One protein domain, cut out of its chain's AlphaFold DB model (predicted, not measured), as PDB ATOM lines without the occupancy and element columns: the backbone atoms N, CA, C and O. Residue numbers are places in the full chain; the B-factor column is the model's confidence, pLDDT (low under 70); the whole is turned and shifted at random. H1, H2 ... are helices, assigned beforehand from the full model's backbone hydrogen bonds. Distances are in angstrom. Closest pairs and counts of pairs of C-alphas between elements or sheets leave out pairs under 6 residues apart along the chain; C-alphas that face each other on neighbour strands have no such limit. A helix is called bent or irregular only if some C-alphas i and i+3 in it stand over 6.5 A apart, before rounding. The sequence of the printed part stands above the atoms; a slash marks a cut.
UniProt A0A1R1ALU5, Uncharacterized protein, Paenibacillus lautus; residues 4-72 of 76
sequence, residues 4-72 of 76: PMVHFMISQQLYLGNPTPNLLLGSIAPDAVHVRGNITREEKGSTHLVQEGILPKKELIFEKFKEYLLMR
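AT A GLANCE: This is residues 4 to 72 of the 76 residues of an uncharacterized protein of Paenibacillus lautus (UniProt A0A1R1ALU5). An open arrangement of four helices with few contacts: H1 and H2 fold back on each other as a helical hairpin, short H3 follows beyond the far end of H2, and a long link returns to H4, which touches no helix and whose residues 65 to 71 stick out. The loop of residues 35 to 40 sticks out too, between H2 and H3. The printed part has 69 residues with four named helices, H1 to H4 in that order, and no named strand; the class is all helix. It is only just compact, close to loose, with a radius of gyration of the C-alphas of 12.7 A, and spans 36 by 25 by 25 A.

IN THESE COORDINATES: H1, residues 4 to 14, begins at C-alpha 4 (29.173, -7.768, 15.292) and is 15.3 A long. H2, residues 21 to 34, is 21.2 A long and only just irregular: C-alphas 27 and 30 are 6.9 A apart. H3 is residues 41 to 46. H4, residues 58 to 71, is 20.3 A long and ends at C-alpha 71 (30.626, -30.588, 19.738).

HOW THE PARTS SIT: H1 and H2 form a hairpin and touch, H2 with residues 23 to 28 alone; the closest C-alphas, of His 7 and Ser 27, are 5.3 A apart. They run opposite ways at 36 degrees, only just a steep tilt. H2 and H3 are close but not clearly touching, with the C-alphas of His 34 and Lys 44 closest at 7.2 A. H4 is apart from H1, H2 and H3, and H1 is apart from H3. Every O i to N i+4 pair is within hydrogen-bond range in H1, H3 and H4, but 6 of 10 in H2.

THE WHOLE: The two C-alphas farthest apart, of Leu 16 and Asn 38, are 37.4 A apart. The printed part has no cut. The link from H3 to H4, 11 residues, is long; the other two are short. Mean pLDDT of the printed part is 73.1, with 19 residues under 70, among them residues 27 to 38.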
ATOM      1  N   PRO A   4      29.701  -7.443  13.965       58.97
ATOM      2  CA  PRO A   4      29.173  -7.768  15.292       58.97
ATOM      3  C   PRO A   4      27.647  -7.641  15.400       58.97
ATOM      4  O   PRO A   4      27.003  -8.490  16.009       58.97
ATOM      5  N   MET A   5      27.045  -6.646  14.737       60.09
ATOM      6  CA  MET A   5      25.593  -6.432  14.785       60.09
ATOM      7  C   MET A   5      24.805  -7.528  14.053       60.09
ATOM      8  O   MET A   5      23.697  -7.865  14.468       60.09
ATOM      9  N   VAL A   6      25.374  -8.121  12.997       67.31
ATOM     10  CA  VAL A   6      24.763  -9.261  12.289       67.31
ATOM     11  C   VAL A   6      24.806 -10.505  13.171       67.31
ATOM     12  O   VAL A   6      23.794 -11.191  13.311       67.31
ATOM     13  N   HIS A   7      25.938 -10.767  13.826       72.31
ATOM     14  CA  HIS A   7      26.050 -11.913  14.726       72.31
ATOM     15  C   HIS A   7      25.157 -11.771  15.970       72.31
ATOM     16  O   HIS A   7      24.550 -12.752  16.410       72.31
ATOM     17  N   PHE A   8      24.986 -10.550  16.487       70.12
ATOM     18  CA  PHE A   8      24.023 -10.266  17.553       70.12
ATOM     19  C   PHE A   8      22.576 -10.443  17.101       70.12
ATOM     20  O   PHE A   8      21.801 -11.057  17.827       70.12
ATOM     21  N   MET A   9      22.209  -9.992  15.897       74.44
ATOM     22  CA  MET A   9      20.866 -10.220  15.350       74.44
ATOM     23  C   MET A   9      20.573 -11.718  15.184       74.44
ATOM     24  O   MET A   9      19.491 -12.178  15.535       74.44
ATOM     25  N   ILE A  10      21.534 -12.503  14.690       75.62
ATOM     26  CA  ILE A  10      21.380 -13.960  14.566       75.62
ATOM     27  C   ILE A  10      21.227 -14.602  15.950       75.62
ATOM     28  O   ILE A  10      20.308 -15.391  16.157       75.62
ATOM     29  N   SER A  11      22.070 -14.221  16.913       81.69
ATOM     30  CA  SER A  11      21.993 -14.718  18.294       81.69
ATOM     31  C   SER A  11      20.652 -14.374  18.955       81.69
ATOM     32  O   SER A  11      20.032 -15.235  19.575       81.69
ATOM     33  N   GLN A  12      20.157 -13.148  18.752       80.81
ATOM     34  CA  GLN A  12      18.839 -12.690  19.198       80.81
ATOM     35  C   GLN A  12      17.717 -13.570  18.632       80.81
ATOM     36  O   GLN A  12      16.834 -13.993  19.374       80.81
ATOM     37  N   GLN A  13      17.755 -13.850  17.326       80.50
ATOM     38  CA  GLN A  13      16.744 -14.658  16.636       80.50
ATOM     39  C   GLN A  13      16.771 -16.125  17.082       80.50
ATOM     40  O   GLN A  13      15.718 -16.734  17.246       80.50
ATOM     41  N   LEU A  14      17.962 -16.690  17.300       80.06
ATOM     42  CA  LEU A  14      18.137 -18.083  17.720       80.06
ATOM     43  C   LEU A  14      17.669 -18.339  19.156       80.06
ATOM     44  O   LEU A  14      17.130 -19.406  19.436       80.06
ATOM     45  N   TYR A  15      17.863 -17.369  20.050       82.19
ATOM     46  CA  TYR A  15      17.623 -17.529  21.486       82.19
ATOM     47  C   TYR A  15      16.442 -16.705  22.005       82.19
ATOM     48  O   TYR A  15      16.321 -16.498  23.210       82.19
ATOM     49  N   LEU A  16      15.583 -16.207  21.107       85.25
ATOM     50  CA  LEU A  16      14.421 -15.370  21.448       85.25
ATOM     51  C   LEU A  16      14.785 -14.200  22.381       85.25
ATOM     52  O   LEU A  16      14.034 -13.834  23.280       85.25
ATOM     53  N   GLY A  17      15.969 -13.629  22.166       82.88
ATOM     54  CA  GLY A  17      16.507 -12.538  22.968       82.88
ATOM     55  C   GLY A  17      17.264 -12.900  24.234       82.88
ATOM     56  O   GLY A  17      17.692 -11.983  24.927       82.88
ATOM     57  N   ASN A  18      17.514 -14.185  24.491       84.69
ATOM     58  CA  ASN A  18      18.325 -14.643  25.622       84.69
ATOM     59  C   ASN A  18      19.569 -15.452  25.189       84.69
ATOM     60  O   ASN A  18      19.734 -16.598  25.616       84.69
ATOM     61  N   PRO A  19      20.445 -14.921  24.312       84.62
ATOM     62  CA  PRO A  19      21.678 -15.615  23.952       84.62
ATOM     63  C   PRO A  19      22.633 -15.692  25.149       84.62
ATOM     64  O   PRO A  19      22.712 -14.768  25.958       84.62
ATOM     65  N   THR A  20      23.401 -16.776  25.253       82.50
ATOM     66  CA  THR A  20      24.390 -16.905  26.331       82.50
ATOM     67  C   THR A  20      25.570 -15.948  26.108       82.50
ATOM     68  O   THR A  20      25.942 -15.691  24.956       82.50
ATOM     69  N   PRO A  21      26.227 -15.449  27.175       81.44
ATOM     70  CA  PRO A  21      27.421 -14.612  27.042       81.44
ATOM     71  C   PRO A  21      28.502 -15.253  26.162       81.44
ATOM     72  O   PRO A  21      29.093 -14.586  25.316       81.44
ATOM     73  N   ASN A  22      28.701 -16.569  26.280       76.25
ATOM     74  CA  ASN A  22      29.696 -17.278  25.480       76.25
ATOM     75  C   ASN A  22      29.325 -17.320  23.989       76.25
ATOM     76  O   ASN A  22      30.209 -17.244  23.140       76.25
ATOM     77  N   LEU A  23      28.035 -17.426  23.653       76.38
ATOM     78  CA  LEU A  23      27.584 -17.340  22.264       76.38
ATOM     79  C   LEU A  23      27.816 -15.942  21.685       76.38
ATOM     80  O   LEU A  23      28.259 -15.819  20.544       76.38
ATOM     81  N   LEU A  24      27.540 -14.896  22.468       77.75
ATOM     82  CA  LEU A  24      27.795 -13.511  22.067       77.75
ATOM     83  C   LEU A  24      29.293 -13.262  21.851       77.75
ATOM     84  O   LEU A  24      29.670 -12.638  20.863       77.75
ATOM     85  N   LEU A  25      30.154 -13.797  22.719       73.94
ATOM     86  CA  LEU A  25      31.608 -13.716  22.557       73.94
ATOM     87  C   LEU A  25      32.094 -14.500  21.331       73.94
ATOM     88  O   LEU A  25      32.844 -13.959  20.518       73.94
ATOM     89  N   GLY A  26      31.619 -15.735  21.141       70.00
ATOM     90  CA  GLY A  26      31.932 -16.554  19.964       70.00
ATOM     91  C   GLY A  26      31.436 -15.944  18.651       70.00
ATOM     92  O   GLY A  26      32.069 -16.110  17.617       70.00
ATOM     93  N   SER A  27      30.354 -15.168  18.709       69.75
ATOM     94  CA  SER A  27      29.800 -14.380  17.604       69.75
ATOM     95  C   SER A  27      30.676 -13.191  17.191       69.75
ATOM     96  O   SER A  27      30.626 -12.761  16.046       69.75
ATOM     97  N   ILE A  28      31.496 -12.657  18.099       66.44
ATOM     98  CA  ILE A  28      32.434 -11.550  17.828       66.44
ATOM     99  C   ILE A  28      33.822 -12.090  17.431       66.44
ATOM    100  O   ILE A  28      34.586 -11.425  16.728       66.44
ATOM    101  N   ALA A  29      34.149 -13.312  17.858       63.88
ATOM    102  CA  ALA A  29      35.457 -13.941  17.700       63.88
ATOM    103  C   ALA A  29      35.948 -14.232  16.263       63.88
ATOM    104  O   ALA A  29      37.172 -14.292  16.108       63.88
ATOM    105  N   PRO A  30      35.119 -14.378  15.202       56.19
ATOM    106  CA  PRO A  30      35.643 -14.660  13.868       56.19
ATOM    107  C   PRO A  30      36.598 -13.557  13.417       56.19
ATOM    108  O   PRO A  30      37.708 -13.856  12.992       56.19
ATOM    109  N   ASP A  31      36.254 -12.283  13.629       56.25
ATOM    110  CA  ASP A  31      37.149 -11.153  13.337       56.25
ATOM    111  C   ASP A  31      38.365 -11.097  14.294       56.25
ATOM    112  O   ASP A  31      39.408 -10.573  13.913       56.25
ATOM    113  N   ALA A  32      38.302 -11.685  15.497       53.62
ATOM    114  CA  ALA A  32      39.426 -11.712  16.445       53.62
ATOM    115  C   ALA A  32      40.557 -12.680  16.032       53.62
ATOM    116  O   ALA A  32      41.725 -12.430  16.340       53.62
ATOM    117  N   VAL A  33      40.236 -13.757  15.300       53.31
ATOM    118  CA  VAL A  33      41.243 -14.645  14.680       53.31
ATOM    119  C   VAL A  33      41.955 -13.930  13.521       53.31
ATOM    120  O   VAL A  33      43.155 -14.115  13.328       53.31
ATOM    121  N   HIS A  34      41.258 -13.028  12.817       56.72
ATOM    122  CA  HIS A  34      41.808 -12.273  11.683       56.72
ATOM    123  C   HIS A  34      42.904 -11.279  12.054       56.72
ATOM    124  O   HIS A  34      43.745 -10.966  11.217       56.72
ATOM    125  N   VAL A  35      42.923 -10.774  13.288       55.62
ATOM    126  CA  VAL A  35      43.869  -9.720  13.696       55.62
ATOM    127  C   VAL A  35      45.284 -10.256  13.967       55.62
ATOM    128  O   VAL A  35      46.169  -9.482  14.322       55.62
ATOM    129  N   ARG A  36      45.519 -11.571  13.833       59.12
ATOM    130  CA  ARG A  36      46.771 -12.227  14.257       59.12
ATOM    131  C   ARG A  36      47.760 -12.587  13.133       59.12
ATOM    132  O   ARG A  36      48.798 -13.157  13.455       59.12
ATOM    133  N   GLY A  37      47.522 -12.249  11.857       67.00
ATOM    134  CA  GLY A  37      48.499 -12.551  10.791       67.00
ATOM    135  C   GLY A  37      48.175 -12.050   9.376       67.00
ATOM    136  O   GLY A  37      47.231 -11.289   9.172       67.00
ATOM    137  N   ASN A  38      48.965 -12.505   8.391       69.19
ATOM    138  CA  ASN A  38      48.754 -12.277   6.952       69.19
ATOM    139  C   ASN A  38      47.669 -13.221   6.406       69.19
ATOM    140  O   ASN A  38      47.978 -14.182   5.709       69.19
ATOM    141  N   ILE A  39      46.410 -12.964   6.754       72.12
ATOM    142  CA  ILE A  39      45.268 -13.761   6.288       72.12
ATOM    143  C   ILE A  39      44.691 -13.138   5.011       72.12
ATOM    144  O   ILE A  39      44.421 -11.934   4.944       72.12
ATOM    145  N   THR A  40      44.511 -13.956   3.979       78.12
ATOM    146  CA  THR A  40      43.909 -13.568   2.703       78.12
ATOM    147  C   THR A  40      42.408 -13.308   2.849       78.12
ATOM    148  O   THR A  40      41.733 -13.749   3.781       78.12
ATOM    149  N   ARG A  41      41.829 -12.593   1.881       74.19
ATOM    150  CA  ARG A  41      40.379 -12.348   1.848       74.19
ATOM    151  C   ARG A  41      39.561 -13.640   1.716       74.19
ATOM    152  O   ARG A  41      38.420 -13.671   2.166       74.19
ATOM    153  N   GLU A  42      40.134 -14.671   1.106       75.56
ATOM    154  CA  GLU A  42      39.515 -15.985   0.931       75.56
ATOM    155  C   GLU A  42      39.466 -16.763   2.247       75.56
ATOM    156  O   GLU A  42      38.398 -17.215   2.656       75.56
ATOM    157  N   GLU A  43      40.582 -16.803   2.977       73.31
ATOM    158  CA  GLU A  43      40.630 -17.345   4.338       73.31
ATOM    159  C   GLU A  43      39.688 -16.580   5.277       73.31
ATOM    160  O   GLU A  43      39.050 -17.182   6.136       73.31
ATOM    161  N   LYS A  44      39.502 -15.271   5.056       72.94
ATOM    162  CA  LYS A  44      38.456 -14.513   5.750       72.94
ATOM    163  C   LYS A  44      37.041 -14.912   5.376       72.94
ATOM    164  O   LYS A  44      36.149 -14.923   6.227       72.94
ATOM    165  N   GLY A  45      36.814 -15.203   4.105       71.25
ATOM    166  CA  GLY A  45      35.531 -15.696   3.637       71.25
ATOM    167  C   GLY A  45      35.154 -17.013   4.313       71.25
ATOM    168  O   GLY A  45      34.028 -17.150   4.794       71.25
ATOM    169  N   SER A  46      36.102 -17.943   4.429       72.88
ATOM    170  CA  SER A  46      35.831 -19.291   4.938       72.88
ATOM    171  C   SER A  46      35.325 -19.302   6.387       72.88
ATOM    172  O   SER A  46      34.384 -20.034   6.693       72.88
ATOM    173  N   THR A  47      35.828 -18.421   7.266       68.69
ATOM    174  CA  THR A  47      35.324 -18.307   8.653       68.69
ATOM    175  C   THR A  47      33.894 -17.766   8.738       68.69
ATOM    176  O   THR A  47      33.249 -17.878   9.775       68.69
ATOM    177  N   HIS A  48      33.411 -17.133   7.669       70.88
ATOM    178  CA  HIS A  48      32.043 -16.635   7.529       70.88
ATOM    179  C   HIS A  48      31.185 -17.573   6.666       70.88
ATOM    180  O   HIS A  48      30.084 -17.194   6.266       70.88
ATOM    181  N   LEU A  49      31.688 -18.780   6.365       73.19
ATOM    182  CA  LEU A  49      31.078 -19.757   5.458       73.19
ATOM    183  C   LEU A  49      30.817 -19.182   4.048       73.19
ATOM    184  O   LEU A  49      29.882 -19.599   3.366       73.19
ATOM    185  N   VAL A  50      31.620 -18.201   3.620       78.81
ATOM    186  CA  VAL A  50      31.562 -17.623   2.272       78.81
ATOM    187  C   VAL A  50      32.273 -18.552   1.302       78.81
ATOM    188  O   VAL A  50      33.432 -18.904   1.518       78.81
ATOM    189  N   GLN A  51      31.603 -18.882   0.202       76.38
ATOM    190  CA  GLN A  51      32.158 -19.684  -0.884       76.38
ATOM    191  C   GLN A  51      32.099 -18.875  -2.178       76.38
ATOM    192  O   GLN A  51      31.051 -18.325  -2.508       76.38
ATOM    193  N   GLU A  52      33.231 -18.742  -2.874       82.31
ATOM    194  CA  GLU A  52      33.329 -17.984  -4.138       82.31
ATOM    195  C   GLU A  52      32.801 -16.535  -4.037       82.31
ATOM    196  O   GLU A  52      32.261 -15.964  -4.981       82.31
ATOM    197  N   GLY A  53      32.935 -15.914  -2.860       75.00
ATOM    198  CA  GLY A  53      32.435 -14.557  -2.597       75.00
ATOM    199  C   GLY A  53      30.927 -14.461  -2.327       75.00
ATOM    200  O   GLY A  53      30.423 -13.358  -2.114       75.00
ATOM    201  N   ILE A  54      30.217 -15.589  -2.287       77.44
ATOM    202  CA  ILE A  54      28.782 -15.674  -2.011       77.44
ATOM    203  C   ILE A  54      28.560 -15.982  -0.525       77.44
ATOM    204  O   ILE A  54      29.163 -16.897   0.035       77.44
ATOM    205  N   LEU A  55      27.684 -15.206   0.122       77.00
ATOM    206  CA  LEU A  55      27.290 -15.435   1.514       77.00
ATOM    207  C   LEU A  55      26.487 -16.740   1.657       77.00
ATOM    208  O   LEU A  55      25.678 -17.059   0.779       77.00
ATOM    209  N   PRO A  56      26.650 -17.471   2.773       78.88
ATOM    210  CA  PRO A  56      25.907 -18.698   3.016       78.88
ATOM    211  C   PRO A  56      24.405 -18.417   3.121       78.88
ATOM    212  O   PRO A  56      23.971 -17.383   3.638       78.88
ATOM    213  N   LYS A  57      23.591 -19.382   2.687       82.06
ATOM    214  CA  LYS A  57      22.156 -19.359   2.981       82.06
ATOM    215  C   LYS A  57      21.915 -19.625   4.468       82.06
ATOM    216  O   LYS A  57      22.727 -20.268   5.137       82.06
ATOM    217  N   LYS A  58      20.764 -19.175   4.975       77.75
ATOM    218  CA  LYS A  58      20.356 -19.359   6.376       77.75
ATOM    219  C   LYS A  58      20.440 -20.827   6.804       77.75
ATOM    220  O   LYS A  58      20.891 -21.112   7.905       77.75
ATOM    221  N   GLU A  59      20.040 -21.751   5.941       83.06
ATOM    222  CA  GLU A  59      19.989 -23.182   6.241       83.06
ATOM    223  C   GLU A  59      21.374 -23.726   6.615       83.06
ATOM    224  O   GLU A  59      21.511 -24.383   7.643       83.06
ATOM    225  N   LEU A  60      22.406 -23.350   5.850       79.12
ATOM    226  CA  LEU A  60      23.793 -23.752   6.095       79.12
ATOM    227  C   LEU A  60      24.335 -23.169   7.409       79.12
ATOM    228  O   LEU A  60      25.025 -23.858   8.158       79.12
ATOM    229  N   ILE A  61      23.991 -21.913   7.722       78.50
ATOM    230  CA  ILE A  61      24.366 -21.285   9.000       78.50
ATOM    231  C   ILE A  61      23.779 -22.086  10.169       78.50
ATOM    232  O   ILE A  61      24.474 -22.373  11.141       78.50
ATOM    233  N   PHE A  62      22.503 -22.465  10.071       75.94
ATOM    234  CA  PHE A  62      21.810 -23.217  11.116       75.94
ATOM    235  C   PHE A  62      22.329 -24.653  11.249       75.94
ATOM    236  O   PHE A  62      22.410 -25.163  12.365       75.94
ATOM    237  N   GLU A  63      22.680 -25.304  10.142       80.44
ATOM    238  CA  GLU A  63      23.308 -26.627  10.138       80.44
ATOM    239  C   GLU A  63      24.651 -26.599  10.875       80.44
ATOM    240  O   GLU A  63      24.820 -27.313  11.866       80.44
ATOM    241  N   LYS A  64      25.559 -25.694  10.484       77.06
ATOM    242  CA  LYS A  64      26.864 -25.546  11.144       77.06
ATOM    243  C   LYS A  64      26.744 -25.154  12.605       77.06
ATOM    244  O   LYS A  64      27.457 -25.696  13.444       77.06
ATOM    245  N   PHE A  65      25.806 -24.273  12.934       75.56
ATOM    246  CA  PHE A  65      25.527 -23.930  14.323       75.56
ATOM    247  C   PHE A  65      25.142 -25.160  15.165       75.56
ATOM    248  O   PHE A  65      25.664 -25.330  16.266       75.56
ATOM    249  N   LYS A  66      24.277 -26.043  14.647       75.75
ATOM    250  CA  LYS A  66      23.889 -27.285  15.340       75.75
ATOM    251  C   LYS A  66      25.058 -28.254  15.491       75.75
ATOM    252  O   LYS A  66      25.211 -28.826  16.565       75.75
ATOM    253  N   GLU A  67      25.883 -28.416  14.456       77.38
ATOM    254  CA  GLU A  67      27.108 -29.225  14.536       77.38
ATOM    255  C   GLU A  67      28.014 -28.732  15.673       77.38
ATOM    256  O   GLU A  67      28.391 -29.517  16.543       77.38
ATOM    257  N   TYR A  68      28.296 -27.425  15.728       70.31
ATOM    258  CA  TYR A  68      29.108 -26.831  16.794       70.31
ATOM    259  C   TYR A  68      28.479 -26.986  18.178       70.31
ATOM    260  O   TYR A  68      29.193 -27.244  19.146       70.31
ATOM    261  N   LEU A  69      27.156 -26.843  18.281       69.88
ATOM    262  CA  LEU A  69      26.443 -27.016  19.542       69.88
ATOM    263  C   LEU A  69      26.608 -28.441  20.090       69.88
ATOM    264  O   LEU A  69      26.802 -28.601  21.289       69.88
ATOM    265  N   LEU A  70      26.585 -29.454  19.219       72.31
ATOM    266  CA  LEU A  70      26.786 -30.858  19.595       72.31
ATOM    267  C   LEU A  70      28.241 -31.180  19.961       72.31
ATOM    268  O   LEU A  70      28.488 -32.063  20.777       72.31
ATOM    269  N   MET A  71      29.207 -30.471  19.373       69.94
ATOM    270  CA  MET A  71      30.626 -30.588  19.738       69.94
ATOM    271  C   MET A  71      30.940 -29.919  21.082       69.94
ATOM    272  O   MET A  71      31.982 -30.184  21.687       69.94
ATOM    273  N   ARG A  72      30.056 -29.030  21.547       63.03
ATOM    274  CA  ARG A  72      30.246 -28.277  22.778       63.03
ATOM    275  C   ARG A  72      30.065 -29.198  23.985       63.03
ATOM    276  O   ARG A  72      28.969 -29.652  24.282       63.03
TER     277      ARG A  72